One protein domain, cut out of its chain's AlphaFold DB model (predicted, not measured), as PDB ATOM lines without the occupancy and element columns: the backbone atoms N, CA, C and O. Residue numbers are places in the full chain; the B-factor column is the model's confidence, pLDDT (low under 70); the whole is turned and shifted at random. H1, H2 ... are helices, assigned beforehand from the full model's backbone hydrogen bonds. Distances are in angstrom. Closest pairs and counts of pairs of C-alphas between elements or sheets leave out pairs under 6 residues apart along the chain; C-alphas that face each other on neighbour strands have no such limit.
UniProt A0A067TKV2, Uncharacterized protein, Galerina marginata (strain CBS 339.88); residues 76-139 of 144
ATOM      1  N   GLY A  76      25.782  -5.530 -15.310       78.81
ATOM      2  CA  GLY A  76      26.213  -6.321 -16.471       78.81
ATOM      3  C   GLY A  76      26.461  -5.496 -17.742       78.81
ATOM      4  O   GLY A  76      27.399  -5.788 -18.476       78.81
ATOM      5  N   HIS A  77      25.670  -4.443 -17.978       80.12
ATOM      6  CA  HIS A  77      25.864  -3.553 -19.126       80.12
ATOM      7  C   HIS A  77      27.180  -2.760 -19.038       80.12
ATOM      8  O   HIS A  77      27.919  -2.697 -20.019       80.12
ATOM      9  N   GLY A  78      27.530  -2.253 -17.851       80.25
ATOM     10  CA  GLY A  78      28.807  -1.571 -17.617       80.25
ATOM     11  C   GLY A  78      30.013  -2.479 -17.872       80.25
ATOM     12  O   GLY A  78      31.001  -2.047 -18.458       80.25
ATOM     13  N   ILE A  79      29.896  -3.768 -17.539       81.44
ATOM     14  CA  ILE A  79      30.937  -4.767 -17.824       81.44
ATOM     15  C   ILE A  79      31.091  -4.980 -19.339       81.44
ATOM     16  O   ILE A  79      32.214  -5.069 -19.838       81.44
ATOM     17  N   CYS A  80      29.992  -5.016 -20.100       80.38
ATOM     18  CA  CYS A  80      30.050  -5.094 -21.565       80.38
ATOM     19  C   CYS A  80      30.738  -3.865 -22.184       80.38
ATOM     20  O   CYS A  80      31.586  -4.023 -23.062       80.38
ATOM     21  N   ILE A  81      30.442  -2.658 -21.695       82.38
ATOM     22  CA  ILE A  81      31.106  -1.423 -22.147       82.38
ATOM     23  C   ILE A  81      32.603  -1.465 -21.821       82.38
ATOM     24  O   ILE A  81      33.441  -1.322 -22.711       82.38
ATOM     25  N   GLY A  82      32.948  -1.736 -20.558       83.44
ATOM     26  CA  GLY A  82      34.337  -1.785 -20.106       83.44
ATOM     27  C   GLY A  82      35.154  -2.857 -20.827       83.44
ATOM     28  O   GLY A  82      36.287  -2.604 -21.226       83.44
ATOM     29  N   SER A  83      34.568  -4.033 -21.069       84.00
ATOM     30  CA  SER A  83      35.231  -5.088 -21.843       84.00
ATOM     31  C   SER A  83      35.453  -4.683 -23.299       84.00
ATOM     32  O   SER A  83      36.529  -4.940 -23.831       84.00
ATOM     33  N   THR A  84      34.491  -3.998 -23.926       87.00
ATOM     34  CA  THR A  84      34.641  -3.489 -25.296       87.00
ATOM     35  C   THR A  84      35.812  -2.519 -25.385       87.00
ATOM     36  O   THR A  84      36.702  -2.699 -26.216       87.00
ATOM     37  N   LEU A  85      35.860  -1.552 -24.466       86.06
ATOM     38  CA  LEU A  85      36.955  -0.593 -24.359       86.06
ATOM     39  C   LEU A  85      38.308  -1.291 -24.167       86.06
ATOM     40  O   LEU A  85      39.277  -0.977 -24.850       86.06
ATOM     41  N   GLU A  86      38.366  -2.270 -23.271       87.56
ATOM     42  CA  GLU A  86      39.594  -2.990 -22.945       87.56
ATOM     43  C   GLU A  86      40.133  -3.826 -24.118       87.56
ATOM     44  O   GLU A  86      41.347  -3.931 -24.305       87.56
ATOM     45  N   TYR A  87      39.259  -4.419 -24.934       87.25
ATOM     46  CA  TYR A  87      39.691  -5.108 -26.150       87.25
ATOM     47  C   TYR A  87      40.202  -4.135 -27.215       87.25
ATOM     48  O   TYR A  87      41.227  -4.409 -27.840       87.25
ATOM     49  N   LEU A  88      39.536  -2.993 -27.398       86.50
ATOM     50  CA  LEU A  88      39.972  -1.970 -28.352       86.50
ATOM     51  C   LEU A  88      41.333  -1.382 -27.963       86.50
ATOM     52  O   LEU A  88      42.205  -1.244 -28.815       86.50
ATOM     53  N   LEU A  89      41.568  -1.137 -26.669       84.81
ATOM     54  CA  LEU A  89      42.876  -0.708 -26.153       84.81
ATOM     55  C   LEU A  89      43.980  -1.759 -26.352       84.81
ATOM     56  O   LEU A  89      45.160  -1.419 -26.362       84.81
ATOM     57  N   ARG A  90      43.618  -3.034 -26.531       84.69
ATOM     58  CA  ARG A  90      44.548  -4.110 -26.909       84.69
ATOM     59  C   ARG A  90      44.750  -4.243 -28.419       84.69
ATOM     60  O   ARG A  90      45.390  -5.199 -28.850       84.69
ATOM     61  N   GLY A  91      44.208  -3.318 -29.207       82.88
ATOM     62  CA  GLY A  91      44.340  -3.307 -30.660       82.88
ATOM     63  C   GLY A  91      43.459  -4.331 -31.370       82.88
ATOM     64  O   GLY A  91      43.756  -4.693 -32.503       82.88
ATOM     65  N   VAL A  92      42.394  -4.837 -30.729       85.31
ATOM     66  CA  VAL A  92      41.409  -5.655 -31.450       85.31
ATOM     67  C   VAL A  92      40.652  -4.756 -32.432       85.31
ATOM     68  O   VAL A  92      40.077  -3.775 -31.965       85.31
ATOM     69  N   PRO A  93      40.599  -5.099 -33.735       85.50
ATOM     70  CA  PRO A  93      39.878  -4.334 -34.752       85.50
ATOM     71  C   PRO A  93      38.401  -4.071 -34.419       85.50
ATOM     72  O   PRO A  93      37.733  -4.892 -33.780       85.50
ATOM     73  N   PHE A  94      37.873  -2.931 -34.879       85.44
ATOM     74  CA  PHE A  94      36.487  -2.503 -34.644       85.44
ATOM     75  C   PHE A  94      35.444  -3.499 -35.172       85.44
ATOM     76  O   PHE A  94      34.477  -3.809 -34.477       85.44
ATOM     77  N   ASP A  95      35.654  -4.043 -36.367       86.44
ATOM     78  CA  ASP A  95      34.814  -5.065 -36.996       86.44
ATOM     79  C   ASP A  95      34.806  -6.369 -36.183       86.44
ATOM     80  O   ASP A  95      33.744  -6.925 -35.883       86.44
ATOM     81  N   VAL A  96      35.979  -6.807 -35.716       87.69
ATOM     82  CA  VAL A  96      36.111  -7.975 -34.837       87.69
ATOM     83  C   VAL A  96      35.375  -7.738 -33.518       87.69
ATOM     84  O   VAL A  96      34.705  -8.643 -33.012       87.69
ATOM     85  N   MET A  97      35.451  -6.527 -32.960       86.25
ATOM     86  CA  MET A  97      34.727  -6.172 -31.741       86.25
ATOM     87  C   MET A  97      33.216  -6.113 -31.927       86.25
ATOM     88  O   MET A  97      32.486  -6.598 -31.057       86.25
ATOM     89  N   LYS A  98      32.743  -5.615 -33.069       86.25
ATOM     90  CA  LYS A  98      31.323  -5.607 -33.434       86.25
ATOM     91  C   LYS A  98      30.752  -7.026 -33.452       86.25
ATOM     92  O   LYS A  98      29.741  -7.294 -32.799       86.25
ATOM     93  N   VAL A  99      31.465  -7.963 -34.087       87.44
ATOM     94  CA  VAL A  99      31.104  -9.391 -34.100       87.44
ATOM     95  C   VAL A  99      31.152  -9.987 -32.689       87.44
ATOM     96  O   VAL A  99      30.199 -10.638 -32.259       87.44
ATOM     97  N   LYS A 100      32.224  -9.734 -31.925       83.25
ATOM     98  CA  LYS A 100      32.391 -10.272 -30.561       83.25
ATOM     99  C   LYS A 100      31.311  -9.806 -29.593       83.25
ATOM    100  O   LYS A 100      30.832 -10.602 -28.789       83.25
ATOM    101  N   GLY A 101      30.932  -8.537 -29.659       81.31
ATOM    102  CA  GLY A 101      29.882  -7.980 -28.817       81.31
ATOM    103  C   GLY A 101      28.466  -8.249 -29.335       81.31
ATOM    104  O   GLY A 101      27.512  -7.853 -28.673       81.31
ATOM    105  N   ARG A 102      28.321  -8.932 -30.484       83.94
ATOM    106  CA  ARG A 102      27.037  -9.227 -31.145       83.94
ATOM    107  C   ARG A 102      26.234  -7.964 -31.476       83.94
ATOM    108  O   ARG A 102      25.010  -7.949 -31.353       83.94
ATOM    109  N   TRP A 103      26.925  -6.906 -31.886       83.31
ATOM    110  CA  TRP A 103      26.300  -5.637 -32.242       83.31
ATOM    111  C   TRP A 103      25.819  -5.687 -33.688       83.31
ATOM    112  O   TRP A 103      26.600  -5.953 -34.601       83.31
ATOM    113  N   ALA A 104      24.535  -5.405 -33.900       79.38
ATOM    114  CA  ALA A 104      23.967  -5.310 -35.244       79.38
ATOM    115  C   ALA A 104      24.391  -4.017 -35.968       79.38
ATOM    116  O   ALA A 104      24.463  -3.983 -37.192       79.38
ATOM    117  N   SER A 105      24.706  -2.958 -35.218       84.06
ATOM    118  CA  SER A 105      25.053  -1.632 -35.736       84.06
ATOM    119  C   SER A 105      26.296  -1.060 -35.054       84.06
ATOM    120  O   SER A 105      26.832  -1.644 -34.110       84.06
ATOM    121  N   ASP A 106      26.747   0.107 -35.516       84.12
ATOM    122  CA  ASP A 106      27.878   0.840 -34.931       84.12
ATOM    123  C   ASP A 106      27.493   1.634 -33.674       84.12
ATOM    124  O   ASP A 106      28.231   2.505 -33.221       84.12
ATOM    125  N   ALA A 107      26.362   1.292 -33.044       80.12
ATOM    126  CA  ALA A 107      25.945   1.869 -31.770       80.12
ATOM    127  C   ALA A 107      26.997   1.693 -30.661       80.12
ATOM    128  O   ALA A 107      26.957   2.414 -29.675       80.12
ATOM    129  N   PHE A 108      27.962   0.777 -30.807       78.31
ATOM    130  CA  PHE A 108      29.043   0.627 -29.830       78.31
ATOM    131  C   PHE A 108      30.012   1.806 -29.802       78.31
ATOM    132  O   PHE A 108      30.664   2.027 -28.782       78.31
ATOM    133  N   LEU A 109      30.080   2.577 -30.891       82.19
ATOM    134  CA  LEU A 109      30.963   3.734 -31.000       82.19
ATOM    135  C   LEU A 109      30.622   4.818 -29.969       82.19
ATOM    136  O   LEU A 109      31.521   5.509 -29.504       82.19
ATOM    137  N   ILE A 110      29.359   4.919 -29.535       81.31
ATOM    138  CA  ILE A 110      28.943   5.913 -28.528       81.31
ATOM    139  C   ILE A 110      29.514   5.617 -27.133       81.31
ATOM    140  O   ILE A 110      29.512   6.485 -26.267       81.31
ATOM    141  N   TYR A 111      29.987   4.391 -26.898       74.12
ATOM    142  CA  TYR A 111      30.528   3.964 -25.607       74.12
ATOM    143  C   TYR A 111      32.053   4.092 -25.525       74.12
ATOM    144  O   TYR A 111      32.663   3.688 -24.531       74.12
ATOM    145  N   LEU A 112      32.691   4.643 -26.559       80.75
ATOM    146  CA  LEU A 112      34.121   4.906 -26.556       80.75
ATOM    147  C   LEU A 112      34.403   6.160 -25.729       80.75
ATOM    148  O   LEU A 112      33.793   7.203 -25.920       80.75
ATOM    149  N   THR A 113      35.346   6.068 -24.796       77.56
ATOM    150  CA  THR A 113      35.756   7.211 -23.960       77.56
ATOM    151  C   THR A 113      37.200   7.622 -24.230       77.56
ATOM    152  O   THR A 113      37.535   8.803 -24.184       77.56
ATOM    153  N   LYS A 114      38.066   6.668 -24.596       81.19
ATOM    154  CA  LYS A 114      39.508   6.867 -24.827       81.19
ATOM    155  C   LYS A 114      39.859   6.984 -26.312       81.19
ATOM    156  O   LYS A 114      40.773   6.317 -26.791       81.19
ATOM    157  N   HIS A 115      39.130   7.829 -27.041       81.62
ATOM    158  CA  HIS A 115      39.207   7.957 -28.502       81.62
ATOM    159  C   HIS A 115      40.637   8.056 -29.044       81.62
ATOM    160  O   HIS A 115      41.004   7.261 -29.898       81.62
ATOM    161  N   ALA A 116      41.475   8.951 -28.512       80.81
ATOM    162  CA  ALA A 116      42.848   9.117 -28.997       80.81
ATOM    163  C   ALA A 116      43.694   7.839 -28.850       80.81
ATOM    164  O   ALA A 116      44.385   7.444 -29.781       80.81
ATOM    165  N   GLN A 117      43.599   7.157 -27.703       82.88
ATOM    166  CA  GLN A 117      44.348   5.920 -27.442       82.88
ATOM    167  C   GLN A 117      43.861   4.767 -28.316       82.88
ATOM    168  O   GLN A 117      44.656   3.933 -28.737       82.88
ATOM    169  N   ILE A 118      42.555   4.725 -28.579       82.88
ATOM    170  CA  ILE A 118      41.952   3.701 -29.422       82.88
ATOM    171  C   ILE A 118      42.304   3.946 -30.886       82.88
ATOM    172  O   ILE A 118      42.655   2.994 -31.561       82.88
ATOM    173  N   LEU A 119      42.215   5.187 -31.375       81.88
ATOM    174  CA  LEU A 119      42.353   5.519 -32.795       81.88
ATOM    175  C   LEU A 119      43.809   5.654 -33.248       81.88
ATOM    176  O   LEU A 119      44.099   5.327 -34.397       81.88
ATOM    177  N   ALA A 120      44.731   6.080 -32.379       81.44
ATOM    178  CA  ALA A 120      46.123   6.315 -32.762       81.44
ATOM    179  C   ALA A 120      46.790   5.112 -33.466       81.44
ATOM    180  O   ALA A 120      47.359   5.326 -34.537       81.44
ATOM    181  N   PRO A 121      46.670   3.857 -32.980       79.38
ATOM    182  CA  PRO A 121      47.226   2.699 -33.682       79.38
ATOM    183  C   PRO A 121      46.626   2.482 -35.079       79.38
ATOM    184  O   PRO A 121      47.344   2.101 -35.999       79.38
ATOM    185  N   TYR A 122      45.329   2.749 -35.262       77.06
ATOM    186  CA  TYR A 122      44.662   2.596 -36.562       77.06
ATOM    187  C   TYR A 122      45.120   3.656 -37.555       77.06
ATOM    188  O   TYR A 122      45.392   3.349 -38.710       77.06
ATOM    189  N   MET A 123      45.248   4.899 -37.094       79.56
ATOM    190  CA  MET A 123      45.704   6.009 -37.927       79.56
ATOM    191  C   MET A 123      47.164   5.810 -38.334       79.56
ATOM    192  O   MET A 123      47.502   5.972 -39.497       79.56
ATOM    193  N   GLN A 124      48.024   5.374 -37.410       77.50
ATOM    194  CA  GLN A 124      49.423   5.057 -37.715       77.50
ATOM    195  C   GLN A 124      49.567   3.888 -38.698       77.50
ATOM    196  O   GLN A 124      50.472   3.897 -39.528       77.50
ATOM    197  N   ALA A 125      48.675   2.897 -38.632       79.50
ATOM    198  CA  ALA A 125      48.668   1.771 -39.563       79.50
ATOM    199  C   ALA A 125      48.165   2.142 -40.974       79.50
ATOM    200  O   ALA A 125      48.370   1.366 -41.907       79.50
ATOM    201  N   GLN A 126      47.518   3.302 -41.146       82.00
ATOM    202  CA  GLN A 126      46.954   3.763 -42.419       82.00
ATOM    203  C   GLN A 126      47.403   5.203 -42.733       82.00
ATOM    204  O   GLN A 126      46.698   6.158 -42.393       82.00
ATOM    205  N   PRO A 127      48.547   5.376 -43.426       80.00
ATOM    206  CA  PRO A 127      49.140   6.688 -43.707       80.00
ATOM    207  C   PRO A 127      48.192   7.682 -44.395       80.00
ATOM    208  O   PRO A 127      48.191   8.861 -44.048       80.00
ATOM    209  N   GLU A 128      47.346   7.200 -45.309       83.94
ATOM    210  CA  GLU A 128      46.341   8.008 -46.019       83.94
ATOM    211  C   GLU A 128      45.308   8.619 -45.055       83.94
ATOM    212  O   GLU A 128      45.062   9.825 -45.070       83.94
ATOM    213  N   LEU A 129      44.756   7.805 -44.146       81.94
ATOM    214  CA  LEU A 129      43.792   8.270 -43.142       81.94
ATOM    215  C   LEU A 129      44.440   9.221 -42.139       81.94
ATOM    216  O   LEU A 129      43.804  10.171 -41.686       81.94
ATOM    217  N   HIS A 130      45.705   8.982 -41.790       79.75
ATOM    218  CA  HIS A 130      46.454   9.894 -40.940       79.75
ATOM    219  C   HIS A 130      46.635  11.260 -41.611       79.75
ATOM    220  O   HIS A 130      46.341  12.281 -40.992       79.75
ATOM    221  N   ALA A 131      47.045  11.290 -42.881       82.31
ATOM    222  CA  ALA A 131      47.215  12.526 -43.640       82.31
ATOM    223  C   ALA A 131      45.893  13.295 -43.793       82.31
ATOM    224  O   ALA A 131      45.848  14.507 -43.564       82.31
ATOM    225  N   GLU A 132      44.802  12.598 -44.115       84.00
ATOM    226  CA  GLU A 132      43.475  13.204 -44.227       84.00
ATOM    227  C   GLU A 132      42.973  13.750 -42.886       84.00
ATOM    228  O   GLU A 132      42.469  14.873 -42.821       84.00
ATOM    229  N   PHE A 133      43.181  13.015 -41.793       82.75
ATOM    230  CA  PHE A 133      42.841  13.496 -40.459       82.75
ATOM    231  C   PHE A 133      43.632  14.748 -40.077       82.75
ATOM    232  O   PHE A 133      43.041  15.716 -39.596       82.75
ATOM    233  N   ILE A 134      44.949  14.762 -40.302       83.69
ATOM    234  CA  ILE A 134      45.793  15.931 -40.026       83.69
ATOM    235  C   ILE A 134      45.314  17.132 -40.848       83.69
ATOM    236  O   ILE A 134      45.181  18.224 -40.300       83.69
ATOM    237  N   ARG A 135      44.955  16.929 -42.124       83.06
ATOM    238  CA  ARG A 135      44.386  17.975 -42.992       83.06
ATOM    239  C   ARG A 135      43.078  18.554 -42.445       83.06
ATOM    240  O   ARG A 135      42.842  19.747 -42.600       83.06
ATOM    241  N   LEU A 136      42.216  17.720 -41.861       84.38
ATOM    242  CA  LEU A 136      40.905  18.131 -41.343       84.38
ATOM    243  C   LEU A 136      40.969  18.756 -39.943       84.38
ATOM    244  O   LEU A 136      40.113  19.569 -39.606       84.38
ATOM    245  N   THR A 137      41.947  18.368 -39.121       85.06
ATOM    246  CA  THR A 137      41.989  18.727 -37.690       85.06
ATOM    247  C   THR A 137      43.023  19.785 -37.336       85.06
ATOM    248  O   THR A 137      42.837  20.494 -36.347       85.06
ATOM    249  N   MET A 138      44.088  19.936 -38.125       84.00
ATOM    250  CA  MET A 138      45.089  20.974 -37.894       84.00
ATOM    251  C   MET A 138      44.714  22.248 -38.668       84.00
ATOM    252  O   MET A 138      44.504  22.185 -39.884       84.00
ATOM    253  N   PRO A 139      44.644  23.422 -38.013       70.56
ATOM    254  CA  PRO A 139      44.414  24.680 -38.709       70.56
ATOM    255  C   PRO A 139      45.568  24.958 -39.678       70.56
ATOM    256  O   PRO A 139      46.730  24.681 -39.369       70.56
TER     257      PRO A 139
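This is residues 76 to 139 of the 144 residues of an uncharacterized protein of Galerina marginata (strain CBS 339.88) (UniProt A0A067TKV2). H1 and H2 form a hairpin with H3 near both; beyond it H4 and H5 make a V, reaching out to the free residues 134 to 139. The printed part, 64 residues with five named helices and no named strand, is all helix. It is only just loose, close to compact (radius of gyration of the C-alphas 13.1 A), spanning 42 by 21 by 20 A.

H1, residues 76 to 89, touches H2, residues 94 to 100, at a steep tilt of 41 degrees, opposite ways; the closest C-alphas, of Thr 84 and Met 97, are 7.0 A apart. H3, residues 106 to 111, is close to H1 but not clearly touching, Ile 81 and Tyr 111 having the closest C-alphas, 6.4 A. H4, residues 115 to 125, only just touches H1, with 3 pairs of C-alphas within 8 A, only at their ends; the closest, of Leu 89 and Ile 118, are 5.6 A apart. H5, residues 127 to 137, only just touches H4, with 3 such pairs, only at the corner. Every O i to N i+4 pair is within hydrogen-bond range in H1, H2 and H5, 5 of 7 in H4, and 0 of 2 in H3, where 3 of 3 O i to N i+3 pairs are.

H1 runs 20.1 A from C-alpha 76 at (26.213, -6.321, -16.471); H5 runs 15.2 A to C-alpha 137 at (41.989, 18.727, -37.690).

The printed part has no cut, its links are tight, and no printed residue is under 70 in pLDDT.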